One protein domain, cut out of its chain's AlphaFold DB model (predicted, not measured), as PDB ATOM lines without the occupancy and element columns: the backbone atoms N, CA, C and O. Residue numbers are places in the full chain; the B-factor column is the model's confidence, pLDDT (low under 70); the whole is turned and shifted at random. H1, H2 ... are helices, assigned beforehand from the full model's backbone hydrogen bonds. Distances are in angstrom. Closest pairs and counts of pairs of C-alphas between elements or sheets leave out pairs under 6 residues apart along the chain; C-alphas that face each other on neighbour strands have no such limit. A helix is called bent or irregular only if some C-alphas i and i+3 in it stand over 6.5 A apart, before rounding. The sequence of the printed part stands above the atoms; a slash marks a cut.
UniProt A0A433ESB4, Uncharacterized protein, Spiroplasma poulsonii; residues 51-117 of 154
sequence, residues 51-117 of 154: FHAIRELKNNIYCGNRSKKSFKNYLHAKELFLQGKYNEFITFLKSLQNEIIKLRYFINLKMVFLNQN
ATOM      1  N   PHE A  51      23.571  30.562  -7.615       79.00
ATOM      2  CA  PHE A  51      24.376  29.599  -6.866       79.00
ATOM      3  C   PHE A  51      23.863  28.176  -7.061       79.00
ATOM      4  O   PHE A  51      24.640  27.285  -7.416       79.00
ATOM      5  N   HIS A  52      22.555  27.968  -6.924       80.50
ATOM      6  CA  HIS A  52      21.937  26.669  -7.153       80.50
ATOM      7  C   HIS A  52      22.139  26.156  -8.586       80.50
ATOM      8  O   HIS A  52      22.437  24.975  -8.775       80.50
ATOM      9  N   ALA A  53      22.057  27.026  -9.598       83.94
ATOM     10  CA  ALA A  53      22.275  26.639 -10.993       83.94
ATOM     11  C   ALA A  53      23.729  26.217 -11.259       83.94
ATOM     12  O   ALA A  53      23.967  25.166 -11.857       83.94
ATOM     13  N   ILE A  54      24.705  26.988 -10.766       86.50
ATOM     14  CA  ILE A  54      26.134  26.660 -10.902       86.50
ATOM     15  C   ILE A  54      26.482  25.385 -10.125       86.50
ATOM     16  O   ILE A  54      27.297  24.579 -10.583       86.50
ATOM     17  N   ARG A  55      25.863  25.177  -8.957       85.12
ATOM     18  CA  ARG A  55      26.040  23.956  -8.166       85.12
ATOM     19  C   ARG A  55      25.507  22.735  -8.907       85.12
ATOM     20  O   ARG A  55      26.218  21.736  -8.988       85.12
ATOM     21  N   GLU A  56      24.310  22.817  -9.489       86.69
ATOM     22  CA  GLU A  56      23.789  21.738 -10.334       86.69
ATOM     23  C   GLU A  56      24.702  21.495 -11.544       86.69
ATOM     24  O   GLU A  56      25.014  20.342 -11.819       86.69
ATOM     25  N   LEU A  57      25.226  22.533 -12.210       88.00
ATOM     26  CA  LEU A  57      26.186  22.356 -13.313       88.00
ATOM     27  C   LEU A  57      27.410  21.542 -12.890       88.00
ATOM     28  O   LEU A  57      27.769  20.569 -13.551       88.00
ATOM     29  N   LYS A  58      28.024  21.902 -11.758       87.69
ATOM     30  CA  LYS A  58      29.174  21.171 -11.216       87.69
ATOM     31  C   LYS A  58      28.816  19.719 -10.901       87.69
ATOM     32  O   LYS A  58      29.585  18.818 -11.225       87.69
ATOM     33  N   ASN A  59      27.654  19.495 -10.291       86.19
ATOM     34  CA  ASN A  59      27.207  18.161  -9.903       86.19
ATOM     35  C   ASN A  59      26.966  17.250 -11.112       86.19
ATOM     36  O   ASN A  59      27.363  16.090 -11.076       86.19
ATOM     37  N   ASN A  60      26.353  17.782 -12.172       84.31
ATOM     38  CA  ASN A  60      25.966  17.006 -13.350       84.31
ATOM     39  C   ASN A  60      27.138  16.781 -14.321       84.31
ATOM     40  O   ASN A  60      27.213  15.722 -14.928       84.31
ATOM     41  N   ILE A  61      28.046  17.754 -14.465       85.06
ATOM     42  CA  ILE A  61      29.152  17.675 -15.435       85.06
ATOM     43  C   ILE A  61      30.432  17.128 -14.790       85.06
ATOM     44  O   ILE A  61      31.117  16.313 -15.385       85.06
ATOM     45  N   TYR A  62      30.788  17.560 -13.574       83.31
ATOM     46  CA  TYR A  62      32.091  17.232 -12.974       83.31
ATOM     47  C   TYR A  62      32.022  16.166 -11.876       83.31
ATOM     48  O   TYR A  62      32.865  15.273 -11.832       83.31
ATOM     49  N   CYS A  63      31.054  16.245 -10.957       77.62
ATOM     50  CA  CYS A  63      31.072  15.391  -9.763       77.62
ATOM     51  C   CYS A  63      30.893  13.897 -10.075       77.62
ATOM     52  O   CYS A  63      31.490  13.087  -9.367       77.62
ATOM     53  N   GLY A  64      30.110  13.549 -11.102       68.19
ATOM     54  CA  GLY A  64      29.897  12.159 -11.528       68.19
ATOM     55  C   GLY A  64      31.080  11.546 -12.284       68.19
ATOM     56  O   GLY A  64      31.255  10.335 -12.268       68.19
ATOM     57  N   ASN A  65      31.925  12.374 -12.899       70.88
ATOM     58  CA  ASN A  65      33.059  11.938 -13.705       70.88
ATOM     59  C   ASN A  65      34.218  12.904 -13.458       70.88
ATOM     60  O   ASN A  65      34.388  13.846 -14.217       70.88
ATOM     61  N   ARG A  66      34.990  12.749 -12.374       82.81
ATOM     62  CA  ARG A  66      35.986  13.744 -11.896       82.81
ATOM     63  C   ARG A  66      37.277  13.826 -12.737       82.81
ATOM     64  O   ARG A  66      38.377  13.923 -12.197       82.81
ATOM     65  N   SER A  67      37.165  13.796 -14.059       87.75
ATOM     66  CA  SER A  67      38.284  13.905 -14.996       87.75
ATOM     67  C   SER A  67      38.717  15.358 -15.258       87.75
ATOM     68  O   SER A  67      37.997  16.325 -15.002       87.75
ATOM     69  N   LYS A  68      39.915  15.542 -15.836       89.19
ATOM     70  CA  LYS A  68      40.355  16.866 -16.323       89.19
ATOM     71  C   LYS A  68      39.424  17.402 -17.421       89.19
ATOM     72  O   LYS A  68      39.194  18.606 -17.495       89.19
ATOM     73  N   LYS A  69      38.892  16.511 -18.268       89.75
ATOM     74  CA  LYS A  69      37.990  16.859 -19.375       89.75
ATOM     75  C   LYS A  69      36.657  17.393 -18.855       89.75
ATOM     76  O   LYS A  69      36.237  18.469 -19.264       89.75
ATOM     77  N   SER A  70      36.033  16.698 -17.912       88.19
ATOM     78  CA  SER A  70      34.771  17.142 -17.316       88.19
ATOM     79  C   SER A  70      34.920  18.438 -16.520       88.19
ATOM     80  O   SER A  70      34.029  19.283 -16.547       88.19
ATOM     81  N   PHE A  71      36.067  18.655 -15.868       89.75
ATOM     82  CA  PHE A  71      36.343  19.928 -15.208       89.75
ATOM     83  C   PHE A  71      36.417  21.082 -16.214       89.75
ATOM     84  O   PHE A  71      35.798  22.121 -15.989       89.75
ATOM     85  N   LYS A  72      37.095  20.889 -17.357       92.06
ATOM     86  CA  LYS A  72      37.100  21.866 -18.460       92.06
ATOM     87  C   LYS A  72      35.689  22.118 -19.002       92.06
ATOM     88  O   LYS A  72      35.307  23.273 -19.156       92.06
ATOM     89  N   ASN A  73      34.896  21.065 -19.206       91.62
ATOM     90  CA  ASN A  73      33.504  21.191 -19.650       91.62
ATOM     91  C   ASN A  73      32.654  21.986 -18.648       91.62
ATOM     92  O   ASN A  73      31.874  22.849 -19.043       91.62
ATOM     93  N   TYR A  74      32.829  21.735 -17.348       91.88
ATOM     94  CA  TYR A  74      32.162  22.489 -16.291       91.88
ATOM     95  C   TYR A  74      32.544  23.973 -16.325       91.88
ATOM     96  O   TYR A  74      31.660  24.826 -16.247       91.88
ATOM     97  N   LEU A  75      33.839  24.290 -16.444       93.94
ATOM     98  CA  LEU A  75      34.306  25.674 -16.515       93.94
ATOM     99  C   LEU A  75      33.719  26.401 -17.728       93.94
ATOM    100  O   LEU A  75      33.202  27.504 -17.569       93.94
ATOM    101  N   HIS A  76      33.711  25.754 -18.893       94.38
ATOM    102  CA  HIS A  76      33.130  26.322 -20.106       94.38
ATOM    103  C   HIS A  76      31.614  26.543 -19.977       94.38
ATOM    104  O   HIS A  76      31.119  27.635 -20.250       94.38
ATOM    105  N   ALA A  77      30.863  25.562 -19.461       91.62
ATOM    106  CA  ALA A  77      29.429  25.729 -19.201       91.62
ATOM    107  C   ALA A  77      29.147  26.867 -18.208       91.62
ATOM    108  O   ALA A  77      28.208  27.639 -18.396       91.62
ATOM    109  N   LYS A  78      29.953  26.977 -17.143       91.56
ATOM    110  CA  LYS A  78      29.844  28.055 -16.154       91.56
ATOM    111  C   LYS A  78      30.095  29.418 -16.798       91.56
ATOM    112  O   LYS A  78      29.391  30.367 -16.472       91.56
ATOM    113  N   GLU A  79      31.078  29.523 -17.682       92.62
ATOM    114  CA  GLU A  79      31.379  30.759 -18.398       92.62
ATOM    115  C   GLU A  79      30.216  31.187 -19.301       92.62
ATOM    116  O   GLU A  79      29.714  32.299 -19.149       92.62
ATOM    117  N   LEU A  80      29.712  30.284 -20.150       91.88
ATOM    118  CA  LEU A  80      28.548  30.553 -21.005       91.88
ATOM    119  C   LEU A  80      27.316  30.968 -20.184       91.88
ATOM    120  O   LEU A  80      26.575  31.870 -20.576       91.88
ATOM    121  N   PHE A  81      27.121  30.332 -19.024       88.69
ATOM    122  CA  PHE A  81      26.064  30.674 -18.073       88.69
ATOM    123  C   PHE A  81      26.211  32.102 -17.542       88.69
ATOM    124  O   PHE A  81      25.278  32.892 -17.660       88.69
ATOM    125  N   LEU A  82      27.388  32.448 -17.013       84.94
ATOM    126  CA  LEU A  82      27.670  33.768 -16.440       84.94
ATOM    127  C   LEU A  82      27.646  34.895 -17.479       84.94
ATOM    128  O   LEU A  82      27.305  36.021 -17.137       84.94
ATOM    129  N   GLN A  83      27.978  34.598 -18.736       87.38
ATOM    130  CA  GLN A  83      27.884  35.546 -19.849       87.38
ATOM    131  C   GLN A  83      26.446  35.709 -20.374       87.38
ATOM    132  O   GLN A  83      26.199  36.550 -21.234       87.38
ATOM    133  N   GLY A  84      25.480  34.920 -19.886       85.75
ATOM    134  CA  GLY A  84      24.091  34.973 -20.348       85.75
ATOM    135  C   GLY A  84      23.867  34.366 -21.741       85.75
ATOM    136  O   GLY A  84      22.799  34.552 -22.327       85.75
ATOM    137  N   LYS A  85      24.829  33.602 -22.276       89.19
ATOM    138  CA  LYS A  85      24.781  33.020 -23.628       89.19
ATOM    139  C   LYS A  85      23.938  31.744 -23.669       89.19
ATOM    140  O   LYS A  85      24.440  30.638 -23.846       89.19
ATOM    141  N   TYR A  86      22.627  31.893 -23.480       89.69
ATOM    142  CA  TYR A  86      21.692  30.772 -23.306       89.69
ATOM    143  C   TYR A  86      21.704  29.763 -24.467       89.69
ATOM    144  O   TYR A  86      21.751  28.558 -24.227       89.69
ATOM    145  N   ASN A  87      21.666  30.230 -25.718       90.50
ATOM    146  CA  ASN A  87      21.598  29.335 -26.880       90.50
ATOM    147  C   ASN A  87      22.873  28.491 -27.010       90.50
ATOM    148  O   ASN A  87      22.789  27.270 -27.127       90.50
ATOM    149  N   GLU A  88      24.041  29.130 -26.918       93.31
ATOM    150  CA  GLU A  88      25.349  28.459 -26.933       93.31
ATOM    151  C   GLU A  88      25.475  27.471 -25.775       93.31
ATOM    152  O   GLU A  88      25.885  26.331 -25.972       93.31
ATOM    153  N   PHE A  89      25.036  27.873 -24.584       91.81
ATOM    154  CA  PHE A  89      25.018  27.019 -23.407       91.81
ATOM    155  C   PHE A  89      24.166  25.757 -23.608       91.81
ATOM    156  O   PHE A  89      24.630  24.656 -23.320       91.81
ATOM    157  N   ILE A  90      22.936  25.876 -24.122       90.50
ATOM    158  CA  ILE A  90      22.073  24.710 -24.360       90.50
ATOM    159  C   ILE A  90      22.642  23.811 -25.458       90.50
ATOM    160  O   ILE A  90      22.608  22.588 -25.312       90.50
ATOM    161  N   THR A  91      23.174  24.387 -26.536       92.56
ATOM    162  CA  THR A  91      23.841  23.628 -27.603       92.56
ATOM    163  C   THR A  91      25.047  22.868 -27.056       92.56
ATOM    164  O   THR A  91      25.178  21.670 -27.306       92.56
ATOM    165  N   PHE A  92      25.866  23.514 -26.223       92.06
ATOM    166  CA  PHE A  92      26.987  22.871 -25.549       92.06
ATOM    167  C   PHE A  92      26.517  21.722 -24.648       92.06
ATOM    168  O   PHE A  92      26.997  20.603 -24.797       92.06
ATOM    169  N   LEU A  93      25.522  21.937 -23.780       89.25
ATOM    170  CA  LEU A  93      24.993  20.866 -22.926       89.25
ATOM    171  C   LEU A  93      24.414  19.688 -23.726       89.25
ATOM    172  O   LEU A  93      24.557  18.544 -23.303       89.25
ATOM    173  N   LYS A  94      23.784  19.940 -24.881       88.31
ATOM    174  CA  LYS A  94      23.326  18.881 -25.794       88.31
ATOM    175  C   LYS A  94      24.490  18.114 -26.417       88.31
ATOM    176  O   LYS A  94      24.385  16.908 -26.564       88.31
ATOM    177  N   SER A  95      25.604  18.773 -26.736       88.62
ATOM    178  CA  SER A  95      26.799  18.091 -27.264       88.62
ATOM    179  C   SER A  95      27.437  17.120 -26.258       88.62
ATOM    180  O   SER A  95      28.136  16.188 -26.642       88.62
ATOM    181  N   LEU A  96      27.151  17.298 -24.963       83.94
ATOM    182  CA  LEU A  96      27.615  16.436 -23.877       83.94
ATOM    183  C   LEU A  96      26.682  15.236 -23.606       83.94
ATOM    184  O   LEU A  96      26.838  14.601 -22.568       83.94
ATOM    185  N   GLN A  97      25.722  14.932 -24.498       64.38
ATOM    186  CA  GLN A  97      24.559  14.029 -24.316       64.38
ATOM    187  C   GLN A  97      24.810  12.578 -23.834       64.38
ATOM    188  O   GLN A  97      23.854  11.820 -23.722       64.38
ATOM    189  N   ASN A  98      26.034  12.201 -23.464       57.78
ATOM    190  CA  ASN A  98      26.352  10.932 -22.802       57.78
ATOM    191  C   ASN A  98      26.444  11.016 -21.267       57.78
ATOM    192  O   ASN A  98      26.561   9.983 -20.614       57.78
ATOM    193  N   GLU A  99      26.396  12.207 -20.664       55.44
ATOM    194  CA  GLU A  99      26.471  12.360 -19.205       55.44
ATOM    195  C   GLU A  99      25.100  12.694 -18.603       55.44
ATOM    196  O   GLU A  99      24.227  13.244 -19.274       55.44
ATOM    197  N   ILE A 100      24.914  12.337 -17.328       60.31
ATOM    198  CA  ILE A 100      23.720  12.513 -16.481       60.31
ATOM    199  C   ILE A 100      23.444  14.014 -16.279       60.31
ATOM    200  O   ILE A 100      23.537  14.562 -15.185       60.31
ATOM    201  N   ILE A 101      23.164  14.729 -17.360       66.69
ATOM    202  CA  ILE A 101      22.895  16.151 -17.359       66.69
ATOM    203  C   ILE A 101      21.387  16.285 -17.318       66.69
ATOM    204  O   ILE A 101      20.680  15.890 -18.247       66.69
ATOM    205  N   LYS A 102      20.871  16.887 -16.243       75.25
ATOM    206  CA  LYS A 102      19.469  17.314 -16.145       75.25
ATOM    207  C   LYS A 102      19.179  18.443 -17.148       75.25
ATOM    208  O   LYS A 102      18.865  19.565 -16.765       75.25
ATOM    209  N   LEU A 103      19.248  18.174 -18.449       77.06
ATOM    210  CA  LEU A 103      19.081  19.171 -19.508       77.06
ATOM    211  C   LEU A 103      17.727  19.890 -19.394       77.06
ATOM    212  O   LEU A 103      17.653  21.110 -19.521       77.06
ATOM    213  N   ARG A 104      16.665  19.147 -19.042       77.75
ATOM    214  CA  ARG A 104      15.326  19.701 -18.768       77.75
ATOM    215  C   ARG A 104      15.327  20.755 -17.662       77.75
ATOM    216  O   ARG A 104      14.581  21.723 -17.757       77.75
ATOM    217  N   TYR A 105      16.147  20.580 -16.623       82.31
ATOM    218  CA  TYR A 105      16.272  21.574 -15.558       82.31
ATOM    219  C   TYR A 105      16.796  22.894 -16.127       82.31
ATOM    220  O   TYR A 105      16.185  23.929 -15.894       82.31
ATOM    221  N   PHE A 106      17.847  22.844 -16.947       82.81
ATOM    222  CA  PHE A 106      18.493  24.033 -17.502       82.81
ATOM    223  C   PHE A 106      17.704  24.734 -18.614       82.81
ATOM    224  O   PHE A 106      17.719  25.961 -18.679       82.81
ATOM    225  N   ILE A 107      16.971  23.990 -19.448       82.00
ATOM    226  CA  ILE A 107      16.084  24.569 -20.478       82.00
ATOM    227  C   ILE A 107      15.046  25.506 -19.841       82.00
ATOM    228  O   ILE A 107      14.758  26.586 -20.353       82.00
ATOM    229  N   ASN A 108      14.533  25.137 -18.667       78.81
ATOM    230  CA  ASN A 108      13.542  25.936 -17.948       78.81
ATOM    231  C   ASN A 108      14.126  27.201 -17.290       78.81
ATOM    232  O   ASN A 108      13.375  27.991 -16.721       78.81
ATOM    233  N   LEU A 109      15.445  27.419 -17.364       78.19
ATOM    234  CA  LEU A 109      16.125  28.563 -16.752       78.19
ATOM    235  C   LEU A 109      16.357  29.730 -17.723       78.19
ATOM    236  O   LEU A 109      17.065  30.663 -17.362       78.19
ATOM    237  N   LYS A 110      15.760  29.752 -18.924       81.00
ATOM    238  CA  LYS A 110      15.969  30.838 -19.911       81.00
ATOM    239  C   LYS A 110      15.846  32.248 -19.312       81.00
ATOM    240  O   LYS A 110      16.719  33.085 -19.516       81.00
ATOM    241  N   MET A 111      14.802  32.503 -18.519       76.69
ATOM    242  CA  MET A 111      14.597  33.808 -17.869       76.69
ATOM    243  C   MET A 111      15.717  34.171 -16.886       76.69
ATOM    244  O   MET A 111      16.037  35.339 -16.710       76.69
ATOM    245  N   VAL A 112      16.348  33.175 -16.273       74.62
ATOM    246  CA  VAL A 112      17.450  33.350 -15.320       74.62
ATOM    247  C   VAL A 112      18.681  33.901 -16.024       74.62
ATOM    248  O   VAL A 112      19.284  34.845 -15.530       74.62
ATOM    249  N   PHE A 113      19.005  33.366 -17.204       76.25
ATOM    250  CA  PHE A 113      20.098  33.869 -18.038       76.25
ATOM    251  C   PHE A 113      19.869  35.329 -18.432       76.25
ATOM    252  O   PHE A 113      20.769  36.150 -18.304       76.25
ATOM    253  N   LEU A 114      18.644  35.668 -18.846       77.12
ATOM    254  CA  LEU A 114      18.291  37.031 -19.256       77.12
ATOM    255  C   LEU A 114      18.366  38.038 -18.098       77.12
ATOM    256  O   LEU A 114      18.692  39.208 -18.305       77.12
ATOM    257  N   ASN A 115      18.075  37.588 -16.879       77.00
ATOM    258  CA  ASN A 115      18.049  38.442 -15.695       77.00
ATOM    259  C   ASN A 115      19.412  38.561 -15.000       77.00
ATOM    260  O   ASN A 115      19.588  39.436 -14.157       77.00
ATOM    261  N   GLN A 116      20.385  37.699 -15.308       72.06
ATOM    262  CA  GLN A 116      21.664  37.653 -14.589       72.06
ATOM    263  C   GLN A 116      22.499  38.923 -14.687       72.06
ATOM    264  O   GLN A 116      23.194  39.247 -13.727       72.06
ATOM    265  N   ASN A 117      22.382  39.646 -15.794       73.19
ATOM    266  CA  ASN A 117      23.129  40.880 -16.033       73.19
ATOM    267  C   ASN A 117      22.321  42.135 -15.681       73.19
ATOM    268  O   ASN A 117      22.713  43.241 -16.029       73.19
TER     269      ASN A 117
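Overview. This is residues 51 to 117 of the 154 residues of an uncharacterized protein of Spiroplasma poulsonii (UniProt A0A433ESB4). Three helices, H1, H2 and H3, run alternately opposite ways as two successive helical hairpins, with H2 linking H1 and H3, and short H4 takes the fourth corner of a small four-cornered bundle, between H3 and H1. Short H5 sits at one end, near the end of H2 and the beginning of H3, and adds to the length. The printed part has 67 residues with five named helices, H1 to H5 in chain order, and no named strand; the class is all helix. It is compact, with a radius of gyration of the C-alphas of 10.9 A, yet elongated in outline, spanning 32 by 19 by 18 A.

Arrangement. Begin at Phe 51, where H1, residues 51 to 63, starts. After a tight link, H2, residues 68 to 82, touches H1 in a hairpin, at a shallow tilt of 21 degrees, opposite ways; look at Tyr 62 and Ser 70, whose C-alphas are the closest at 5.1 A. Another tight link leads to H3, residues 86 to 95, which forms a hairpin with H2, again at a shallow tilt of 21 degrees, opposite ways. H2 touches H3 with residues 77 to 81 alone, and the closest C-alphas are those of Leu 80 and Phe 89, at 5.5 A. H1 and H3 are apart. Next comes H4, residues 103 to 107, which touches H3, with the C-alphas of Leu 93 and Leu 103 closest at 7.0 A. H4 is close to H1 but not clearly touching, with the closest C-alphas, those of Ala 53 and Phe 106, 8.0 A apart; H2 and H4 are apart. H5, residues 110 to 115, meets H4 only through their link. H5 is close to H3 but not clearly touching, at a steep tilt of 40 degrees, opposite ways, with the C-alphas of Tyr 86 and Phe 113 closest at 6.3 A. In H2, H3, H4 and H5 every O i to N i+4 pair is within hydrogen-bond range, and in H1 8 of 9 are.

Along the chain. Find C-alpha 51 at (24.376, 29.599, -6.866); from there H1 runs 16.0 A to C-alpha 63. H1 is neither bent nor irregular, but only just: C-alphas 60 and 63 are 6.4 A apart. H2, the longest helix, starts at C-alpha 68 at (40.355, 16.866, -16.323) and runs 21.1 A to C-alpha 82. H3 runs 14.2 A from C-alpha 86 to C-alpha 95. H4 covers 6.2 A from C-alpha 103 to C-alpha 107, and H5 covers 8.9 A from C-alpha 110 to C-alpha 115 at (18.049, 38.442, -15.695).

Size, cuts and confidence. The two C-alphas farthest apart are those of Ser 67 and Asn 115, 31.8 A. The printed part has no cut, and no link is long; the one from H3 to H4, 7 residues, is short but not tight. The mean pLDDT of the printed part is 83.1, and the model's confidence is under 70 at residue 64 and at residues 97 to 101, which lie in the link from H3 to H4.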